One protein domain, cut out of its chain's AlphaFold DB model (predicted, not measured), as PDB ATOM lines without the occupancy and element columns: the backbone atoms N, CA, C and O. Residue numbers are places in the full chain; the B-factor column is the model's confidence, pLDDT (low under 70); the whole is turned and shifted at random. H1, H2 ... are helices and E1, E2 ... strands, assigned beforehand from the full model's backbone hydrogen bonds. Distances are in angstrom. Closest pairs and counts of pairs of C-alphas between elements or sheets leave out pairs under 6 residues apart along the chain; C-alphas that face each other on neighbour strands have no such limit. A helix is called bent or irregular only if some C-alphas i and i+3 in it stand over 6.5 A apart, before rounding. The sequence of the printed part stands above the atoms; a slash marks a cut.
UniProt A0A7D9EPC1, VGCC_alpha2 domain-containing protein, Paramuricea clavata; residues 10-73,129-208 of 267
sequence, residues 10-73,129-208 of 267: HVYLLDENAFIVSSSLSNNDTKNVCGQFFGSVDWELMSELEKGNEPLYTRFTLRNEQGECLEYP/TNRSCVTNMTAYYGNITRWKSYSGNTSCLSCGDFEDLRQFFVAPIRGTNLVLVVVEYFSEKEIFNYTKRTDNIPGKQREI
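This is residues 10 to 73 and 129 to 208 of the 267 residues of the protein "VGCC_alpha2 domain-containing protein" of Paramuricea clavata (UniProt A0A7D9EPC1). What shape do these atoms make? A twisted wall of five strands, E2, E1, E7, E6 and E5, has H3 over E6 and E5, while the two-stranded ribbon of E3 and E4 reaches away as a long, bent arm. Residues 185 to 208, with no named element, run from the wall to the arm, where residues 206 to 207 pair antiparallel with residues 135 to 136 of E4. What is it built of? The 144 printed residues include three named helices and seven named strands, in the order E1 E2 H1 H2 H3 E3 E4 E5 E6 E7; the class is mixed, helices and strands, and both sheets are antiparallel. How large is it? It is compact, with a radius of gyration of the C-alphas of 16.7 A and spans of 46 by 37 by 32 A.

How is the larger sheet joined? E1, residues 10 to 14, and E2, residues 20 to 23, form a hairpin, with N 13 and O 22 at 2.8 A, within hydrogen-bond range; E1 also neighbours E7, residues 179 to 184, antiparallel, with N 12 and O 181 at 2.8 A. E5, residues 150 to 155, E6, residues 165 to 172, and E7 form a meander, each strand the antiparallel neighbour of the one before, with N 154 and O 166 at 2.9 A and N 169 and O 182 at 2.8 A. Where are the helices? H1, residues 24 to 27, and H2, residues 38 to 41, only graze this sheet; H3, residues 43 to 51, is on it at a height of 9.5 A, over E6 and E5, slantwise to the strands at 48 degrees to E5 on the local plane. H2 and H3 touch only at the corner, their closest C-alphas being those of Gly 39 and Met 46, 5.0 A apart. Every O i to N i+4 pair of H3 is within hydrogen-bond range; H1 and H2 are too short for such a pair. How does the arm run? E3, residues 57 to 71, and E4, residues 129 to 142, are antiparallel at 171 degrees, with N 60 and O 139 at 2.8 A; E3 bends by 80 degrees at residue 65 and E4 by 73 degrees at residue 132.

Where do the first and last elements lie? E1 begins at C-alpha 10, (-30.609, -25.067, -48.564), and E7 ends at C-alpha 184, (-32.749, -30.023, -51.726). Which elements are long? From first to last C-alpha E4 measures 36.6 A, E3 33.5 A, E6 22.9 A and H3 11.8 A.

Is anything missing? Residues 74 to 128 are not printed, and C-alphas 73 and 129 are 8.5 A apart across the cut; of the links printed whole, none is long. Where is confidence low? The pLDDT is under 70 at residues 26 to 31, 73, 157 to 163 and 186 to 199.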
ATOM      1  N   HIS A  10     -30.774 -25.838 -49.787       87.00
ATOM      2  CA  HIS A  10     -30.609 -25.067 -48.564       87.00
ATOM      3  C   HIS A  10     -29.597 -25.721 -47.645       87.00
ATOM      4  O   HIS A  10     -29.546 -26.941 -47.505       87.00
ATOM      5  N   VAL A  11     -28.799 -24.877 -47.002       91.50
ATOM      6  CA  VAL A  11     -27.762 -25.306 -46.077       91.50
ATOM      7  C   VAL A  11     -28.045 -24.671 -44.730       91.50
ATOM      8  O   VAL A  11     -28.225 -23.455 -44.633       91.50
ATOM      9  N   TYR A  12     -28.069 -25.500 -43.697       93.81
ATOM     10  CA  TYR A  12     -28.225 -25.098 -42.312       93.81
ATOM     11  C   TYR A  12     -27.055 -25.622 -41.498       93.81
ATOM     12  O   TYR A  12     -26.572 -26.734 -41.705       93.81
ATOM     13  N   LEU A  13     -26.622 -24.815 -40.546       96.25
ATOM     14  CA  LEU A  13     -25.708 -25.217 -39.497       96.25
ATOM     15  C   LEU A  13     -26.501 -25.232 -38.199       96.25
ATOM     16  O   LEU A  13     -26.999 -24.184 -37.790       96.25
ATOM     17  N   LEU A  14     -26.653 -26.404 -37.591       97.06
ATOM     18  CA  LEU A  14     -27.421 -26.586 -36.362       97.06
ATOM     19  C   LEU A  14     -26.488 -26.885 -35.187       97.06
ATOM     20  O   LEU A  14     -25.415 -27.453 -35.393       97.06
ATOM     21  N   ASP A  15     -26.897 -26.515 -33.979       96.75
ATOM     22  CA  ASP A  15     -26.241 -26.918 -32.730       96.75
ATOM     23  C   ASP A  15     -26.803 -28.246 -32.175       96.75
ATOM     24  O   ASP A  15     -27.697 -28.864 -32.754       96.75
ATOM     25  N   GLU A  16     -26.307 -28.697 -31.023       95.56
ATOM     26  CA  GLU A  16     -26.750 -29.924 -30.350       95.56
ATOM     27  C   GLU A  16     -28.201 -29.885 -29.857       95.56
ATOM     28  O   GLU A  16     -28.776 -30.934 -29.559       95.56
ATOM     29  N   ASN A  17     -28.800 -28.697 -29.802       95.19
ATOM     30  CA  ASN A  17     -30.176 -28.460 -29.383       95.19
ATOM     31  C   ASN A  17     -31.106 -28.209 -30.588       95.19
ATOM     32  O   ASN A  17     -32.277 -27.861 -30.406       95.19
ATOM     33  N   ALA A  18     -30.597 -28.413 -31.811       95.25
ATOM     34  CA  ALA A  18     -31.274 -28.186 -33.084       95.25
ATOM     35  C   ALA A  18     -31.709 -26.725 -33.325       95.25
ATOM     36  O   ALA A  18     -32.693 -26.469 -34.026       95.25
ATOM     37  N   PHE A  19     -30.988 -25.750 -32.772       95.38
ATOM     38  CA  PHE A  19     -31.115 -24.345 -33.149       95.38
ATOM     39  C   PHE A  19     -30.227 -24.018 -34.343       95.38
ATOM     40  O   PHE A  19     -29.109 -24.514 -34.476       95.38
ATOM     41  N   ILE A  20     -30.730 -23.154 -35.222       95.12
ATOM     42  CA  ILE A  20     -30.011 -22.724 -36.420       95.12
ATOM     43  C   ILE A  20     -28.946 -21.701 -36.020       95.12
ATOM     44  O   ILE A  20     -29.265 -20.582 -35.624       95.12
ATOM     45  N   VAL A  21     -27.674 -22.053 -36.170       95.31
ATOM     46  CA  VAL A  21     -26.531 -21.154 -35.950       95.31
ATOM     47  C   VAL A  21     -26.253 -20.315 -37.196       95.31
ATOM     48  O   VAL A  21     -25.920 -19.136 -37.098       95.31
ATOM     49  N   SER A  22     -26.397 -20.915 -38.379       93.31
ATOM     50  CA  SER A  22     -26.211 -20.244 -39.667       93.31
ATOM     51  C   SER A  22     -27.066 -20.901 -40.749       93.31
ATOM     52  O   SER A  22     -27.378 -22.090 -40.665       93.31
ATOM     53  N   SER A  23     -27.455 -20.140 -41.769       90.19
ATOM     54  CA  SER A  23     -28.251 -20.644 -42.889       90.19
ATOM     55  C   SER A  23     -27.936 -19.906 -44.185       90.19
ATOM     56  O   SER A  23     -27.745 -18.689 -44.181       90.19
ATOM     57  N   SER A  24     -27.976 -20.625 -45.310       86.25
ATOM     58  CA  SER A  24     -27.885 -20.020 -46.644       86.25
ATOM     59  C   SER A  24     -29.084 -19.123 -46.989       86.25
ATOM     60  O   SER A  24     -28.974 -18.270 -47.864       86.25
ATOM     61  N   LEU A  25     -30.204 -19.250 -46.267       74.50
ATOM     62  CA  LEU A  25     -31.397 -18.411 -46.437       74.50
ATOM     63  C   LEU A  25     -31.238 -16.987 -45.882       74.50
ATOM     64  O   LEU A  25     -32.023 -16.109 -46.232       74.50
ATOM     65  N   SER A  26     -30.233 -16.742 -45.035       59.91
ATOM     66  CA  SER A  26     -30.073 -15.462 -44.333       59.91
ATOM     67  C   SER A  26     -29.656 -14.293 -45.240       59.91
ATOM     68  O   SER A  26     -29.721 -13.151 -44.797       59.91
ATOM     69  N   ASN A  27     -29.228 -14.551 -46.481       55.41
ATOM     70  CA  ASN A  27     -28.719 -13.518 -47.393       55.41
ATOM     71  C   ASN A  27     -29.817 -12.740 -48.144       55.41
ATOM     72  O   ASN A  27     -29.501 -11.756 -48.806       55.41
ATOM     73  N   ASN A  28     -31.089 -13.149 -48.047       57.75
ATOM     74  CA  ASN A  28     -32.222 -12.383 -48.574       57.75
ATOM     75  C   ASN A  28     -32.980 -11.736 -47.401       57.75
ATOM     76  O   ASN A  28     -33.634 -12.436 -46.630       57.75
ATOM     77  N   ASP A  29     -32.899 -10.404 -47.307       48.94
ATOM     78  CA  ASP A  29     -33.275  -9.464 -46.222       48.94
ATOM     79  C   ASP A  29     -34.617  -9.641 -45.471       48.94
ATOM     80  O   ASP A  29     -34.933  -8.858 -44.577       48.94
ATOM     81  N   THR A  30     -35.444 -10.640 -45.770       54.97
ATOM     82  CA  THR A  30     -36.804 -10.728 -45.213       54.97
ATOM     83  C   THR A  30     -36.982 -11.755 -44.096       54.97
ATOM     84  O   THR A  30     -37.969 -11.660 -43.364       54.97
ATOM     85  N   LYS A  31     -36.079 -12.737 -43.919       65.69
ATOM     86  CA  LYS A  31     -36.271 -13.823 -42.932       65.69
ATOM     87  C   LYS A  31     -34.955 -14.309 -42.319       65.69
ATOM     88  O   LYS A  31     -34.405 -15.326 -42.727       65.69
ATOM     89  N   ASN A  32     -34.484 -13.616 -41.282       80.69
ATOM     90  CA  ASN A  32     -33.424 -14.145 -40.425       80.69
ATOM     91  C   ASN A  32     -33.951 -15.367 -39.644       80.69
ATOM     92  O   ASN A  32     -34.845 -15.237 -38.804       80.69
ATOM     93  N   VAL A  33     -33.411 -16.549 -39.949       86.75
ATOM     94  CA  VAL A  33     -33.754 -17.827 -39.300       86.75
ATOM     95  C   VAL A  33     -32.735 -18.250 -38.239       86.75
ATOM     96  O   VAL A  33     -32.970 -19.222 -37.527       86.75
ATOM     97  N   CYS A  34     -31.619 -17.532 -38.101       90.31
ATOM     98  CA  CYS A  34     -30.618 -17.826 -37.083       90.31
ATOM     99  C   CYS A  34     -31.204 -17.620 -35.676       90.31
ATOM    100  O   CYS A  34     -31.979 -16.695 -35.432       90.31
ATOM    101  N   GLY A  35     -30.857 -18.507 -34.748       89.88
ATOM    102  CA  GLY A  35     -31.408 -18.568 -33.396       89.88
ATOM    103  C   GLY A  35     -32.814 -19.167 -33.307       89.88
ATOM    104  O   GLY A  35     -33.320 -19.350 -32.202       89.88
ATOM    105  N   GLN A  36     -33.462 -19.495 -34.431       90.44
ATOM    106  CA  GLN A  36     -34.738 -20.208 -34.411       90.44
ATOM    107  C   GLN A  36     -34.510 -21.713 -34.269       90.44
ATOM    108  O   GLN A  36     -33.515 -22.263 -34.748       90.44
ATOM    109  N   PHE A  37     -35.459 -22.387 -33.626       92.62
ATOM    110  CA  PHE A  37     -35.486 -23.843 -33.601       92.62
ATOM    111  C   PHE A  37     -35.738 -24.384 -35.008       92.62
ATOM    112  O   PHE A  37     -36.688 -23.967 -35.677       92.62
ATOM    113  N   PHE A  38     -34.923 -25.344 -35.440       91.88
ATOM    114  CA  PHE A  38     -34.969 -25.876 -36.797       91.88
ATOM    115  C   PHE A  38     -36.341 -26.448 -37.160       91.88
ATOM    116  O   PHE A  38     -36.868 -26.133 -38.222       91.88
ATOM    117  N   GLY A  39     -36.997 -27.169 -36.245       89.56
ATOM    118  CA  GLY A  39     -38.341 -27.706 -36.486       89.56
ATOM    119  C   GLY A  39     -39.443 -26.652 -36.646       89.56
ATOM    120  O   GLY A  39     -40.526 -26.982 -37.112       89.56
ATOM    121  N   SER A  40     -39.201 -25.385 -36.288       86.12
ATOM    122  CA  SER A  40     -40.121 -24.278 -36.607       86.12
ATOM    123  C   SER A  40     -39.980 -23.777 -38.045       86.12
ATOM    124  O   SER A  40     -40.896 -23.126 -38.552       86.12
ATOM    125  N   VAL A  41     -38.833 -24.047 -38.670       84.75
ATOM    126  CA  VAL A  41     -38.517 -23.687 -40.056       84.75
ATOM    127  C   VAL A  41     -38.820 -24.861 -40.984       84.75
ATOM    128  O   VAL A  41     -39.500 -24.677 -41.987       84.75
ATOM    129  N   ASP A  42     -38.371 -26.063 -40.618       85.50
ATOM    130  CA  ASP A  42     -38.499 -27.291 -41.401       85.50
ATOM    131  C   ASP A  42     -38.845 -28.477 -40.482       85.50
ATOM    132  O   ASP A  42     -37.988 -29.203 -39.972       85.50
ATOM    133  N   TRP A  43     -40.138 -28.624 -40.187       85.19
ATOM    134  CA  TRP A  43     -40.620 -29.619 -39.225       85.19
ATOM    135  C   TRP A  43     -40.533 -31.054 -39.752       85.19
ATOM    136  O   TRP A  43     -40.400 -31.981 -38.955       85.19
ATOM    137  N   GLU A  44     -40.639 -31.242 -41.068       85.94
ATOM    138  CA  GLU A  44     -40.634 -32.557 -41.715       85.94
ATOM    139  C   GLU A  44     -39.244 -33.164 -41.597       85.94
ATOM    140  O   GLU A  44     -39.087 -34.244 -41.023       85.94
ATOM    141  N   LEU A  45     -38.226 -32.396 -41.997       89.56
ATOM    142  CA  LEU A  45     -36.848 -32.818 -41.833       89.56
ATOM    143  C   LEU A  45     -36.495 -32.958 -40.351       89.56
ATOM    144  O   LEU A  45     -35.900 -33.958 -39.967       89.56
ATOM    145  N   MET A  46     -36.920 -32.034 -39.480       92.12
ATOM    146  CA  MET A  46     -36.685 -32.187 -38.039       92.12
ATOM    147  C   MET A  46     -37.321 -33.466 -37.465       92.12
ATOM    148  O   MET A  46     -36.727 -34.108 -36.599       92.12
ATOM    149  N   SER A  47     -38.502 -33.866 -37.946       89.81
ATOM    150  CA  SER A  47     -39.145 -35.122 -37.545       89.81
ATOM    151  C   SER A  47     -38.327 -36.335 -37.984       89.81
ATOM    152  O   SER A  47     -38.210 -37.286 -37.213       89.81
ATOM    153  N   GLU A  48     -37.734 -36.299 -39.177       91.06
ATOM    154  CA  GLU A  48     -36.827 -37.350 -39.651       91.06
ATOM    155  C   GLU A  48     -35.526 -37.383 -38.831       91.06
ATOM    156  O   GLU A  48     -35.068 -38.449 -38.433       91.06
ATOM    157  N   LEU A  49     -34.972 -36.223 -38.458       93.00
ATOM    158  CA  LEU A  49     -33.806 -36.146 -37.567       93.00
ATOM    159  C   LEU A  49     -34.109 -36.618 -36.126       93.00
ATOM    160  O   LEU A  49     -33.178 -36.951 -35.394       93.00
ATOM    161  N   GLU A  50     -35.376 -36.632 -35.695       93.00
ATOM    162  CA  GLU A  50     -35.809 -37.103 -34.364       93.00
ATOM    163  C   GLU A  50     -36.191 -38.594 -34.358       93.00
ATOM    164  O   GLU A  50     -35.882 -39.311 -33.407       93.00
ATOM    165  N   LYS A  51     -36.914 -39.056 -35.384       91.50
ATOM    166  CA  LYS A  51     -37.607 -40.360 -35.397       91.50
ATOM    167  C   LYS A  51     -37.245 -41.255 -36.577       91.50
ATOM    168  O   LYS A  51     -37.777 -42.362 -36.658       91.50
ATOM    169  N   GLY A  52     -36.409 -40.768 -37.486       88.31
ATOM    170  CA  GLY A  52     -35.955 -41.514 -38.646       88.31
ATOM    171  C   GLY A  52     -35.093 -42.715 -38.273       88.31
ATOM    172  O   GLY A  52     -34.861 -43.024 -37.101       88.31
ATOM    173  N   ASN A  53     -34.579 -43.390 -39.298       88.19
ATOM    174  CA  ASN A  53     -33.765 -44.597 -39.119       88.19
ATOM    175  C   ASN A  53     -32.462 -44.324 -38.347       88.19
ATOM    176  O   ASN A  53     -32.011 -45.167 -37.571       88.19
ATOM    177  N   GLU A  54     -31.877 -43.141 -38.545       89.44
ATOM    178  CA  GLU A  54     -30.685 -42.671 -37.838       89.44
ATOM    179  C   GLU A  54     -31.009 -41.366 -37.091       89.44
ATOM    180  O   GLU A  54     -30.754 -40.277 -37.606       89.44
ATOM    181  N   PRO A  55     -31.613 -41.442 -35.888       91.50
ATOM    182  CA  PRO A  55     -32.029 -40.251 -35.162       91.50
ATOM    183  C   PRO A  55     -30.807 -39.481 -34.653       91.50
ATOM    184  O   PRO A  55     -29.976 -39.999 -33.899       91.50
ATOM    185  N   LEU A  56     -30.717 -38.215 -35.049       94.12
ATOM    186  CA  LEU A  56     -29.659 -37.296 -34.649       94.12
ATOM    187  C   LEU A  56     -29.966 -36.626 -33.302       94.12
ATOM    188  O   LEU A  56     -29.053 -36.395 -32.500       94.12
ATOM    189  N   TYR A  57     -31.247 -36.351 -33.047       95.50
ATOM    190  CA  TYR A  57     -31.727 -35.685 -31.840       95.50
ATOM    191  C   TYR A  57     -32.680 -36.574 -31.054       95.50
ATOM    192  O   TYR A  57     -33.527 -37.265 -31.609       95.50
ATOM    193  N   THR A  58     -32.580 -36.511 -29.731       94.81
ATOM    194  CA  THR A  58     -33.567 -37.093 -28.821       94.81
ATOM    195  C   THR A  58     -34.402 -35.980 -28.213       94.81
ATOM    196  O   THR A  58     -33.864 -35.004 -27.687       94.81
ATOM    197  N   ARG A  59     -35.726 -36.135 -28.271       93.38
ATOM    198  CA  ARG A  59     -36.671 -35.211 -27.650       93.38
ATOM    199  C   ARG A  59     -36.971 -35.631 -26.218       93.38
ATOM    200  O   ARG A  59     -37.402 -36.756 -25.970       93.38
ATOM    201  N   PHE A  60     -36.836 -34.689 -25.297       91.62
ATOM    202  CA  PHE A  60     -37.206 -34.842 -23.898       91.62
ATOM    203  C   PHE A  60     -38.366 -33.912 -23.568       91.62
ATOM    204  O   PHE A  60     -38.399 -32.759 -23.995       91.62
ATOM    205  N   THR A  61     -39.326 -34.419 -22.802       90.00
ATOM    206  CA  THR A  61     -40.459 -33.639 -22.301       90.00
ATOM    207  C   THR A  61     -40.392 -33.601 -20.786       90.00
ATOM    208  O   THR A  61     -40.564 -34.629 -20.129       90.00
ATOM    209  N   LEU A  62     -40.122 -32.422 -20.243       89.75
ATOM    210  CA  LEU A  62     -40.114 -32.167 -18.813       89.75
ATOM    211  C   LEU A  62     -41.468 -31.600 -18.409       89.75
ATOM    212  O   LEU A  62     -41.960 -30.647 -19.013       89.75
ATOM    213  N   ARG A  63     -42.062 -32.188 -17.377       89.12
ATOM    214  CA  ARG A  63     -43.291 -31.684 -16.779       89.12
ATOM    215  C   ARG A  63     -42.930 -30.657 -15.710       89.12
ATOM    216  O   ARG A  63     -42.245 -30.987 -14.746       89.12
ATOM    217  N   ASN A  64     -43.390 -29.428 -15.889       87.25
ATOM    218  CA  ASN A  64     -43.297 -28.358 -14.910       87.25
ATOM    219  C   ASN A  64     -44.636 -28.239 -14.170       87.25
ATOM    220  O   ASN A  64     -45.631 -27.807 -14.743       87.25
ATOM    221  N   GLU A  65     -44.662 -28.622 -12.894       88.12
ATOM    222  CA  GLU A  65     -45.867 -28.531 -12.050       88.12
ATOM    223  C   GLU A  65     -46.156 -27.094 -11.572       88.12
ATOM    224  O   GLU A  65     -47.227 -26.830 -11.032       88.12
ATOM    225  N   GLN A  66     -45.204 -26.171 -11.753       88.25
ATOM    226  CA  GLN A  66     -45.267 -24.767 -11.326       88.25
ATOM    227  C   GLN A  66     -45.169 -23.815 -12.532       88.25
ATOM    228  O   GLN A  66     -44.478 -22.800 -12.487       88.25
ATOM    229  N   GLY A  67     -45.792 -24.172 -13.657       86.44
ATOM    230  CA  GLY A  67     -45.843 -23.319 -14.843       86.44
ATOM    231  C   GLY A  67     -46.808 -22.144 -14.681       86.44
ATOM    232  O   GLY A  67     -47.701 -22.164 -13.834       86.44
ATOM    233  N   GLU A  68     -46.652 -21.133 -15.533       87.75
ATOM    234  CA  GLU A  68     -47.577 -20.000 -15.633       87.75
ATOM    235  C   GLU A  68     -48.341 -20.078 -16.957       87.75
ATOM    236  O   GLU A  68     -47.740 -20.151 -18.031       87.75
ATOM    237  N   CYS A  69     -49.671 -20.063 -16.885       86.88
ATOM    238  CA  CYS A  69     -50.553 -20.069 -18.049       86.88
ATOM    239  C   CYS A  69     -51.417 -18.818 -18.064       86.88
ATOM    240  O   CYS A  69     -51.823 -18.311 -17.018       86.88
ATOM    241  N   LEU A  70     -51.748 -18.365 -19.271       87.12
ATOM    242  CA  LEU A  70     -52.718 -17.299 -19.463       87.12
ATOM    243  C   LEU A  70     -54.119 -17.853 -19.210       87.12
ATOM    244  O   LEU A  70     -54.578 -18.766 -19.899       87.12
ATOM    245  N   GLU A  71     -54.804 -17.293 -18.220       80.06
ATOM    246  CA  GLU A  71     -56.226 -17.523 -18.032       80.06
ATOM    247  C   GLU A  71     -57.004 -16.508 -18.865       80.06
ATOM    248  O   GLU A  71     -56.939 -15.297 -18.644       80.06
ATOM    249  N   TYR A  72     -57.731 -17.009 -19.861       75.25
ATOM    250  CA  TYR A  72     -58.701 -16.190 -20.569       75.25
ATOM    251  C   TYR A  72     -59.973 -16.142 -19.730       75.25
ATOM    252  O   TYR A  72     -60.434 -17.205 -19.304       75.25
ATOM    253  N   PRO A  73     -60.560 -14.953 -19.505       68.88
ATOM    254  CA  PRO A  73     -61.786 -14.847 -18.739       68.88
ATOM    255  C   PRO A  73     -62.836 -15.750 -19.384       68.88
ATOM    256  O   PRO A  73     -63.199 -15.581 -20.553       68.88
ATOM    257  N   THR A 129     -54.772 -12.925 -16.924       79.38
ATOM    258  CA  THR A 129     -54.131 -13.070 -15.625       79.38
ATOM    259  C   THR A 129     -53.319 -14.351 -15.658       79.38
ATOM    260  O   THR A 129     -53.808 -15.392 -16.107       79.38
ATOM    261  N   ASN A 130     -52.070 -14.284 -15.204       85.56
ATOM    262  CA  ASN A 130     -51.245 -15.476 -15.072       85.56
ATOM    263  C   ASN A 130     -51.810 -16.330 -13.934       85.56
ATOM    264  O   ASN A 130     -51.972 -15.844 -12.812       85.56
ATOM    265  N   ARG A 131     -52.079 -17.605 -14.211       87.62
ATOM    266  CA  ARG A 131     -52.390 -18.607 -13.187       87.62
ATOM    267  C   ARG A 131     -51.327 -19.690 -13.158       87.62
ATOM    268  O   ARG A 131     -50.731 -20.015 -14.186       87.62
ATOM    269  N   SER A 132     -51.149 -20.297 -11.988       88.62
ATOM    270  CA  SER A 132     -50.352 -21.515 -11.868       88.62
ATOM    271  C   SER A 132     -51.030 -22.642 -12.647       88.62
ATOM    272  O   SER A 132     -52.236 -22.872 -12.525       88.62
ATOM    273  N   CYS A 133     -50.254 -23.360 -13.441       88.38
ATOM    274  CA  CYS A 133     -50.710 -24.488 -14.235       88.38
ATOM    275  C   CYS A 133     -49.582 -25.505 -14.405       88.38
ATOM    276  O   CYS A 133     -48.405 -25.210 -14.200       88.38
ATOM    277  N   VAL A 134     -49.945 -26.710 -14.825       87.88
ATOM    278  CA  VAL A 134     -48.964 -27.722 -15.202       87.88
ATOM    279  C   VAL A 134     -48.638 -27.552 -16.680       87.88
ATOM    280  O   VAL A 134     -49.527 -27.629 -17.535       87.88
ATOM    281  N   THR A 135     -47.362 -27.346 -16.992       89.81
ATOM    282  CA  THR A 135     -46.887 -27.197 -18.368       89.81
ATOM    283  C   THR A 135     -45.903 -28.291 -18.743       89.81
ATOM    284  O   THR A 135     -45.167 -28.814 -17.912       89.81
ATOM    285  N   ASN A 136     -45.880 -28.654 -20.021       89.75
ATOM    286  CA  ASN A 136     -44.803 -29.446 -20.596       89.75
ATOM    287  C   ASN A 136     -43.802 -28.519 -21.282       89.75
ATOM    288  O   ASN A 136     -44.183 -27.652 -22.073       89.75
ATOM    289  N   MET A 137     -42.525 -28.744 -20.998       88.75
ATOM    290  CA  MET A 137     -41.386 -28.131 -21.664       88.75
ATOM    291  C   MET A 137     -40.705 -29.189 -22.519       88.75
ATOM    292  O   MET A 137     -40.295 -30.237 -22.017       88.75
ATOM    293  N   THR A 138     -40.580 -28.927 -23.813       91.12
ATOM    294  CA  THR A 138     -39.805 -29.781 -24.709       91.12
ATOM    295  C   THR A 138     -38.369 -29.280 -24.795       91.12
ATOM    296  O   THR A 138     -38.124 -28.075 -24.806       91.12
ATOM    297  N   ALA A 139     -37.423 -30.206 -24.862       92.62
ATOM    298  CA  ALA A 139     -36.023 -29.945 -25.153       92.62
ATOM    299  C   ALA A 139     -35.516 -31.002 -26.135       92.62
ATOM    300  O   ALA A 139     -36.014 -32.130 -26.158       92.62
ATOM    301  N   TYR A 140     -34.535 -30.628 -26.943       94.31
ATOM    302  CA  TYR A 140     -33.872 -31.520 -27.882       94.31
ATOM    303  C   TYR A 140     -32.411 -31.604 -27.498       94.31
ATOM    304  O   TYR A 140     -31.821 -30.606 -27.100       94.31
ATOM    305  N   TYR A 141     -31.854 -32.800 -27.594       95.12
ATOM    306  CA  TYR A 141     -30.443 -33.017 -27.341       95.12
ATOM    307  C   TYR A 141     -29.912 -34.067 -28.303       95.12
ATOM    308  O   TYR A 141     -30.434 -35.184 -28.379       95.12
ATOM    309  N   GLY A 142     -28.881 -33.703 -29.054       92.94
ATOM    310  CA  GLY A 142     -28.173 -34.614 -29.932       92.94
ATOM    311  C   GLY A 142     -26.900 -35.136 -29.281       92.94
ATOM    312  O   GLY A 142     -26.083 -34.393 -28.740       92.94
ATOM    313  N   ASN A 143     -26.724 -36.454 -29.327       91.44
ATOM    314  CA  ASN A 143     -25.540 -37.087 -28.768       91.44
ATOM    315  C   ASN A 143     -24.375 -37.018 -29.766       91.44
ATOM    316  O   ASN A 143     -24.214 -37.913 -30.597       91.44
ATOM    317  N   ILE A 144     -23.534 -35.990 -29.612       88.88
ATOM    318  CA  ILE A 144     -22.393 -35.668 -30.488       88.88
ATOM    319  C   ILE A 144     -21.483 -36.882 -30.743       88.88
ATOM    320  O   ILE A 144     -20.972 -37.065 -31.845       88.88
ATOM    321  N   THR A 145     -21.313 -37.767 -29.754       87.19
ATOM    322  CA  THR A 145     -20.436 -38.950 -29.879       87.19
ATOM    323  C   THR A 145     -20.964 -40.020 -30.833       87.19
ATOM    324  O   THR A 145     -20.196 -40.853 -31.314       87.19
ATOM    325  N   ARG A 146     -22.274 -40.024 -31.094       86.88
ATOM    326  CA  ARG A 146     -22.945 -41.011 -31.950       86.88
ATOM    327  C   ARG A 146     -23.223 -40.489 -33.349       86.88
ATOM    328  O   ARG A 146     -23.602 -41.280 -34.209       86.88
ATOM    329  N   TRP A 147     -23.047 -39.192 -33.574       88.81
ATOM    330  CA  TRP A 147     -23.325 -38.582 -34.859       88.81
ATOM    331  C   TRP A 147     -22.391 -39.129 -35.938       88.81
ATOM    332  O   TRP A 147     -21.166 -39.127 -35.807       88.81
ATOM    333  N   LYS A 148     -22.996 -39.583 -37.032       92.88
ATOM    334  CA  LYS A 148     -22.316 -40.001 -38.257       92.88
ATOM    335  C   LYS A 148     -22.912 -39.224 -39.418       92.88
ATOM    336  O   LYS A 148     -24.022 -38.712 -39.316       92.88
ATOM    337  N   SER A 149     -22.154 -39.097 -40.498       94.81
ATOM    338  CA  SER A 149     -22.700 -38.537 -41.728       94.81
ATOM    339  C   SER A 149     -23.657 -39.536 -42.362       94.81
ATOM    340  O   SER A 149     -23.295 -40.703 -42.506       94.81
ATOM    341  N   TYR A 150     -24.831 -39.070 -42.770       94.94
ATOM    342  CA  TYR A 150     -25.814 -39.885 -43.472       94.94
ATOM    343  C   TYR A 150     -26.631 -39.037 -44.442       94.94
ATOM    344  O   TYR A 150     -26.690 -37.810 -44.344       94.94
ATOM    345  N   SER A 151     -27.239 -39.709 -45.410       94.12
ATOM    346  CA  SER A 151     -28.170 -39.123 -46.368       94.12
ATOM    347  C   SER A 151     -29.485 -39.872 -46.303       94.12
ATOM    348  O   SER A 151     -29.491 -41.092 -46.132       94.12
ATOM    349  N   GLY A 152     -30.582 -39.161 -46.501       91.12
ATOM    350  CA  GLY A 152     -31.904 -39.753 -46.550       91.12
ATOM    351  C   GLY A 152     -32.834 -38.957 -47.443       91.12
ATOM    352  O   GLY A 152     -32.463 -37.926 -48.008       91.12
ATOM    353  N   ASN A 153     -34.061 -39.453 -47.538       89.56
ATOM    354  CA  ASN A 153     -35.146 -38.767 -48.215       89.56
ATOM    355  C   ASN A 153     -36.210 -38.442 -47.173       89.56
ATOM    356  O   ASN A 153     -36.565 -39.304 -46.373       89.56
ATOM    357  N   THR A 154     -36.723 -37.219 -47.194       86.06
ATOM    358  CA  THR A 154     -37.901 -36.831 -46.418       86.06
ATOM    359  C   THR A 154     -39.063 -36.632 -47.377       86.06
ATOM    360  O   THR A 154     -38.894 -36.044 -48.445       86.06
ATOM    361  N   SER A 155     -40.239 -37.142 -47.026       79.12
ATOM    362  CA  SER A 155     -41.464 -36.850 -47.765       79.12
ATOM    363  C   SER A 155     -42.089 -35.565 -47.241       79.12
ATOM    364  O   SER A 155     -41.976 -35.240 -46.055       79.12
ATOM    365  N   CYS A 156     -42.757 -34.837 -48.129       72.44
ATOM    366  CA  CYS A 156     -43.528 -33.677 -47.724       72.44
ATOM    367  C   CYS A 156     -44.952 -34.081 -47.328       72.44
ATOM    368  O   CYS A 156     -45.773 -34.452 -48.165       72.44
ATOM    369  N   LEU A 157     -45.263 -33.975 -46.038       65.25
ATOM    370  CA  LEU A 157     -46.562 -34.321 -45.455       65.25
ATOM    371  C   LEU A 157     -47.649 -33.298 -45.807       65.25
ATOM    372  O   LEU A 157     -48.833 -33.625 -45.767       65.25
ATOM    373  N   SER A 158     -47.266 -32.063 -46.144       61.12
ATOM    374  CA  SER A 158     -48.199 -30.973 -46.467       61.12
ATOM    375  C   SER A 158     -48.275 -30.631 -47.964       61.12
ATOM    376  O   SER A 158     -48.848 -29.601 -48.325       61.12
ATOM    377  N   CYS A 159     -47.697 -31.458 -48.837       58.62
ATOM    378  CA  CYS A 159     -47.516 -31.156 -50.259       58.62
ATOM    379  C   CYS A 159     -48.630 -31.664 -51.195       58.62
ATOM    380  O   CYS A 159     -48.516 -31.449 -52.402       58.62
ATOM    381  N   GLY A 160     -49.706 -32.264 -50.674       57.22
ATOM    382  CA  GLY A 160     -50.777 -32.882 -51.477       57.22
ATOM    383  C   GLY A 160     -50.469 -34.331 -51.882       57.22
ATOM    384  O   GLY A 160     -49.515 -34.911 -51.381       57.22
ATOM    385  N   ASP A 161     -51.273 -34.902 -52.790       52.53
ATOM    386  CA  ASP A 161     -51.255 -36.326 -53.204       52.53
ATOM    387  C   ASP A 161     -50.003 -36.779 -53.992       52.53
ATOM    388  O   ASP A 161     -49.967 -37.886 -54.527       52.53
ATOM    389  N   PHE A 162     -48.970 -35.940 -54.086       55.88
ATOM    390  CA  PHE A 162     -47.726 -36.274 -54.772       55.88
ATOM    391  C   PHE A 162     -46.649 -36.628 -53.746       55.88
ATOM    392  O   PHE A 162     -46.344 -35.832 -52.855       55.88
ATOM    393  N   GLU A 163     -46.080 -37.830 -53.881       61.81
ATOM    394  CA  GLU A 163     -44.929 -38.340 -53.122       61.81
ATOM    395  C   GLU A 163     -43.641 -37.573 -53.483       61.81
ATOM    396  O   GLU A 163     -42.659 -38.143 -53.960       61.81
ATOM    397  N   ASP A 164     -43.639 -36.256 -53.281       70.31
ATOM    398  CA  ASP A 164     -42.462 -35.425 -53.494       70.31
ATOM    399  C   ASP A 164     -41.437 -35.762 -52.398       70.31
ATOM    400  O   ASP A 164     -41.563 -35.357 -51.235       70.31
ATOM    401  N   LEU A 165     -40.431 -36.555 -52.771       76.75
ATOM    402  CA  LEU A 165     -39.294 -36.896 -51.925       76.75
ATOM    403  C   LEU A 165     -38.207 -35.837 -52.076       76.75
ATOM    404  O   LEU A 165     -37.754 -35.540 -53.179       76.75
ATOM    405  N   ARG A 166     -37.744 -35.316 -50.945       84.31
ATOM    406  CA  ARG A 166     -36.650 -34.355 -50.859       84.31
ATOM    407  C   ARG A 166     -35.421 -35.031 -50.298       84.31
ATOM    408  O   ARG A 166     -35.477 -35.606 -49.209       84.31
ATOM    409  N   GLN A 167     -34.308 -34.937 -51.012       89.38
ATOM    410  CA  GLN A 167     -33.052 -35.487 -50.525       89.38
ATOM    411  C   GLN A 167     -32.424 -34.551 -49.496       89.38
ATOM    412  O   GLN A 167     -32.418 -33.325 -49.650       89.38
ATOM    413  N   PHE A 168     -31.874 -35.138 -48.441       93.06
ATOM    414  CA  PHE A 168     -31.114 -34.417 -47.436       93.06
ATOM    415  C   PHE A 168     -29.830 -35.166 -47.087       93.06
ATOM    416  O   PHE A 168     -29.729 -36.389 -47.188       93.06
ATOM    417  N   PHE A 169     -28.838 -34.404 -46.655       95.50
ATOM    418  CA  PHE A 169     -27.547 -34.886 -46.207       95.50
ATOM    419  C   PHE A 169     -27.174 -34.195 -44.901       95.50
ATOM    420  O   PHE A 169     -27.266 -32.975 -44.771       95.50
ATOM    421  N   VAL A 170     -26.733 -34.992 -43.938       96.19
ATOM    422  CA  VAL A 170     -26.339 -34.551 -42.607       96.19
ATOM    423  C   VAL A 170     -24.875 -34.900 -42.403       96.19
ATOM    424  O   VAL A 170     -24.457 -36.036 -42.636       96.19
ATOM    425  N   ALA A 171     -24.079 -33.940 -41.940       96.75
ATOM    426  CA  ALA A 171     -22.677 -34.153 -41.616       96.75
ATOM    427  C   ALA A 171     -22.282 -33.447 -40.310       96.75
ATOM    428  O   ALA A 171     -22.271 -32.215 -40.263       96.75
ATOM    429  N   PRO A 172     -21.917 -34.190 -39.248       95.88
ATOM    430  CA  PRO A 172     -21.401 -33.585 -38.025       95.88
ATOM    431  C   PRO A 172     -20.023 -32.961 -38.263       95.88
ATOM    432  O   PRO A 172     -19.171 -33.533 -38.953       95.88
ATOM    433  N   ILE A 173     -19.778 -31.797 -37.662       95.94
ATOM    434  CA  ILE A 173     -18.485 -31.117 -37.731       95.94
ATOM    435  C   ILE A 173     -17.593 -31.635 -36.603       95.94
ATOM    436  O   ILE A 173     -17.953 -31.639 -35.428       95.94
ATOM    437  N   ARG A 174     -16.395 -32.104 -36.959       93.56
ATOM    438  CA  ARG A 174     -15.466 -32.679 -35.981       93.56
ATOM    439  C   ARG A 174     -14.969 -31.618 -35.003       93.56
ATOM    440  O   ARG A 174     -14.534 -30.548 -35.417       93.56
ATOM    441  N   GLY A 175     -14.953 -31.974 -33.719       92.38
ATOM    442  CA  GLY A 175     -14.435 -31.112 -32.654       92.38
ATOM    443  C   GLY A 175     -15.378 -29.980 -32.244       92.38
ATOM    444  O   GLY A 175     -14.953 -29.096 -31.506       92.38
ATOM    445  N   THR A 176     -16.632 -29.996 -32.700       95.50
ATOM    446  CA  THR A 176     -17.654 -29.015 -32.319       95.50
ATOM    447  C   THR A 176     -18.971 -29.712 -31.968       95.50
ATOM    448  O   THR A 176     -19.128 -30.920 -32.132       95.50
ATOM    449  N   ASN A 177     -19.920 -28.934 -31.460       95.25
ATOM    450  CA  ASN A 177     -21.311 -29.311 -31.214       95.25
ATOM    451  C   ASN A 177     -22.218 -29.063 -32.433       95.25
ATOM    452  O   ASN A 177     -23.436 -29.026 -32.297       95.25
ATOM    453  N   LEU A 178     -21.632 -28.858 -33.616       96.88
ATOM    454  CA  LEU A 178     -22.356 -28.400 -34.795       96.88
ATOM    455  C   LEU A 178     -22.578 -29.525 -35.803       96.88
ATOM    456  O   LEU A 178     -21.720 -30.386 -36.014       96.88
ATOM    457  N   VAL A 179     -23.703 -29.451 -36.503       97.00
ATOM    458  CA  VAL A 179     -24.038 -30.335 -37.615       97.00
ATOM    459  C   VAL A 179     -24.440 -29.528 -38.843       97.00
ATOM    460  O   VAL A 179     -25.236 -28.592 -38.774       97.00
ATOM    461  N   LEU A 180     -23.865 -29.890 -39.984       96.88
ATOM    462  CA  LEU A 180     -24.230 -29.355 -41.285       96.88
ATOM    463  C   LEU A 180     -25.394 -30.167 -41.848       96.88
ATOM    464  O   LEU A 180     -25.302 -31.388 -41.959       96.88
ATOM    465  N   VAL A 181     -26.462 -29.486 -42.242       95.56
ATOM    466  CA  VAL A 181     -27.627 -30.079 -42.894       95.56
ATOM    467  C   VAL A 181     -27.785 -29.429 -44.259       95.56
ATOM    468  O   VAL A 181     -27.988 -28.222 -44.362       95.56
ATOM    469  N   VAL A 182     -27.671 -30.231 -45.310       94.44
ATOM    470  CA  VAL A 182     -27.878 -29.822 -46.700       94.44
ATOM    471  C   VAL A 182     -29.143 -30.491 -47.188       94.44
ATOM    472  O   VAL A 182     -29.306 -31.696 -47.031       94.44
ATOM    473  N   VAL A 183     -30.049 -29.728 -47.772       90.56
ATOM    474  CA  VAL A 183     -31.355 -30.244 -48.161       90.56
ATOM    475  C   VAL A 183     -31.795 -29.633 -49.483       90.56
ATOM    476  O   VAL A 183     -31.635 -28.438 -49.697       90.56
ATOM    477  N   GLU A 184     -32.322 -30.449 -50.388       86.88
ATOM    478  CA  GLU A 184     -32.749 -30.023 -51.726       86.88
ATOM    479  C   GLU A 184     -33.871 -28.971 -51.682       86.88
ATOM    480  O   GLU A 184     -34.578 -28.854 -50.690       86.88
ATOM    481  N   TYR A 185     -34.041 -28.144 -52.705       76.31
ATOM    482  CA  TYR A 185     -35.140 -27.179 -52.798       76.31
ATOM    483  C   TYR A 185     -36.370 -27.833 -53.438       76.31
ATOM    484  O   TYR A 185     -36.251 -28.488 -54.470       76.31
ATOM    485  N   PHE A 186     -37.568 -27.604 -52.892       69.62
ATOM    486  CA  PHE A 186     -38.799 -27.957 -53.602       69.62
ATOM    487  C   PHE A 186     -39.067 -26.918 -54.692       69.62
ATOM    488  O   PHE A 186     -39.527 -25.817 -54.399       69.62
ATOM    489  N   SER A 187     -38.789 -27.264 -55.953       54.19
ATOM    490  CA  SER A 187     -38.821 -26.345 -57.103       54.19
ATOM    491  C   SER A 187     -40.142 -25.594 -57.316       54.19
ATOM    492  O   SER A 187     -40.126 -24.555 -57.970       54.19
ATOM    493  N   GLU A 188     -41.258 -26.058 -56.748       50.38
ATOM    494  CA  GLU A 188     -42.595 -25.504 -57.015       50.38
ATOM    495  C   GLU A 188     -43.395 -25.079 -55.775       50.38
ATOM    496  O   GLU A 188     -44.510 -24.578 -55.912       50.38
ATOM    497  N   LYS A 189     -42.857 -25.224 -54.560       52.25
ATOM    498  CA  LYS A 189     -43.587 -24.870 -53.334       52.25
ATOM    499  C   LYS A 189     -42.774 -23.850 -52.563       52.25
ATOM    500  O   LYS A 189     -41.742 -24.174 -51.982       52.25
ATOM    501  N   GLU A 190     -43.227 -22.595 -52.608       51.06
ATOM    502  CA  GLU A 190     -42.679 -21.529 -51.776       51.06
ATOM    503  C   GLU A 190     -42.556 -22.051 -50.344       51.06
ATOM    504  O   GLU A 190     -43.552 -22.401 -49.707       51.06
ATOM    505  N   ILE A 191     -41.325 -22.077 -49.839       50.47
ATOM    506  CA  ILE A 191     -40.904 -22.615 -48.535       50.47
ATOM    507  C   ILE A 191     -41.522 -21.857 -47.336       50.47
ATOM    508  O   ILE A 191     -41.080 -21.928 -46.195       50.47
ATOM    509  N   PHE A 192     -42.603 -21.115 -47.550       50.03
ATOM    510  CA  PHE A 192     -43.098 -20.113 -46.626       50.03
ATOM    511  C   PHE A 192     -44.577 -20.204 -46.282       50.03
ATOM    512  O   PHE A 192     -45.016 -19.402 -45.461       50.03
ATOM    513  N   ASN A 193     -45.308 -21.181 -46.823       46.62
ATOM    514  CA  ASN A 193     -46.698 -21.420 -46.428       46.62
ATOM    515  C   ASN A 193     -46.930 -22.774 -45.752       46.62
ATOM    516  O   ASN A 193     -48.069 -23.213 -45.603       46.62
ATOM    517  N   TYR A 194     -45.863 -23.422 -45.280       51.88
ATOM    518  CA  TYR A 194     -46.022 -24.468 -44.280       51.88
ATOM    519  C   TYR A 194     -46.626 -23.818 -43.041       51.88
ATOM    520  O   TYR A 194     -46.087 -22.845 -42.505       51.88
ATOM    521  N   THR A 195     -47.777 -24.320 -42.600       51.38
ATOM    522  CA  THR A 195     -48.346 -23.933 -41.311       51.38
ATOM    523  C   THR A 195     -47.257 -24.146 -40.272       51.38
ATOM    524  O   THR A 195     -46.881 -25.285 -40.004       51.38
ATOM    525  N   LYS A 196     -46.682 -23.051 -39.745       58.78
ATOM    526  CA  LYS A 196     -45.640 -23.108 -38.716       58.78
ATOM    527  C   LYS A 196     -46.170 -23.992 -37.599       58.78
ATOM    528  O   LYS A 196     -47.027 -23.563 -36.825       58.78
ATOM    529  N   ARG A 197     -45.704 -25.240 -37.535       64.38
ATOM    530  CA  ARG A 197     -46.080 -26.132 -36.449       64.38
ATOM    531  C   ARG A 197     -45.419 -25.572 -35.212       64.38
ATOM    532  O   ARG A 197     -44.203 -25.567 -35.079       64.38
ATOM    533  N   THR A 198     -46.249 -25.030 -34.328       64.81
ATOM    534  CA  THR A 198     -45.771 -24.477 -33.059       64.81
ATOM    535  C   THR A 198     -45.720 -25.516 -31.943       64.81
ATOM    536  O   THR A 198     -45.451 -25.173 -30.791       64.81
ATOM    537  N   ASP A 199     -45.979 -26.777 -32.289       65.50
ATOM    538  CA  ASP A 199     -45.898 -27.914 -31.388       65.50
ATOM    539  C   ASP A 199     -44.435 -28.322 -31.173       65.50
ATOM    540  O   ASP A 199     -43.661 -28.422 -32.119       65.50
ATOM    541  N   ASN A 200     -44.077 -28.620 -29.920       75.50
ATOM    542  CA  ASN A 200     -42.762 -29.133 -29.511       75.50
ATOM    543  C   ASN A 200     -41.569 -28.200 -29.777       75.50
ATOM    544  O   ASN A 200     -40.437 -28.664 -29.847       75.50
ATOM    545  N   ILE A 201     -41.786 -26.890 -29.900       80.31
ATOM    546  CA  ILE A 201     -40.676 -25.932 -29.966       80.31
ATOM    547  C   ILE A 201     -39.960 -25.908 -28.603       80.31
ATOM    548  O   ILE A 201     -40.633 -25.708 -27.586       80.31
ATOM    549  N   PRO A 202     -38.625 -26.080 -28.548       79.75
ATOM    550  CA  PRO A 202     -37.877 -25.998 -27.306       79.75
ATOM    551  C   PRO A 202     -38.172 -24.714 -26.532       79.75
ATOM    552  O   PRO A 202     -38.260 -23.631 -27.109       79.75
ATOM    553  N   GLY A 203     -38.346 -24.837 -25.217       75.81
ATOM    554  CA  GLY A 203     -38.606 -23.696 -24.332       75.81
ATOM    555  C   GLY A 203     -40.026 -23.116 -24.400       75.81
ATOM    556  O   GLY A 203     -40.392 -22.330 -23.527       75.81
ATOM    557  N   LYS A 204     -40.868 -23.525 -25.360       82.50
ATOM    558  CA  LYS A 204     -42.279 -23.126 -25.379       82.50
ATOM    559  C   LYS A 204     -43.075 -24.010 -24.419       82.50
ATOM    560  O   LYS A 204     -43.245 -25.204 -24.652       82.50
ATOM    561  N   GLN A 205     -43.573 -23.412 -23.340       79.44
ATOM    562  CA  GLN A 205     -44.433 -24.105 -22.385       79.44
ATOM    563  C   GLN A 205     -45.812 -24.360 -23.001       79.44
ATOM    564  O   GLN A 205     -46.444 -23.444 -23.529       79.44
ATOM    565  N   ARG A 206     -46.288 -25.605 -22.923       82.75
ATOM    566  CA  ARG A 206     -47.651 -25.973 -23.322       82.75
ATOM    567  C   ARG A 206     -48.433 -26.429 -22.107       82.75
ATOM    568  O   ARG A 206     -48.002 -27.357 -21.425       82.75
ATOM    569  N   GLU A 207     -49.581 -25.807 -21.868       82.56
ATOM    570  CA  GLU A 207     -50.498 -26.257 -20.827       82.56
ATOM    571  C   GLU A 207     -50.976 -27.682 -21.114       82.56
ATOM    572  O   GLU A 207     -51.397 -28.007 -22.229       82.56
ATOM    573  N   ILE A 208     -50.910 -28.532 -20.094       80.62
ATOM    574  CA  ILE A 208     -51.503 -29.863 -20.135       80.62
ATOM    575  C   ILE A 208     -52.921 -29.730 -19.599       80.62
ATOM    576  O   ILE A 208     -53.114 -29.368 -18.439       80.62
TER     577      ILE A 208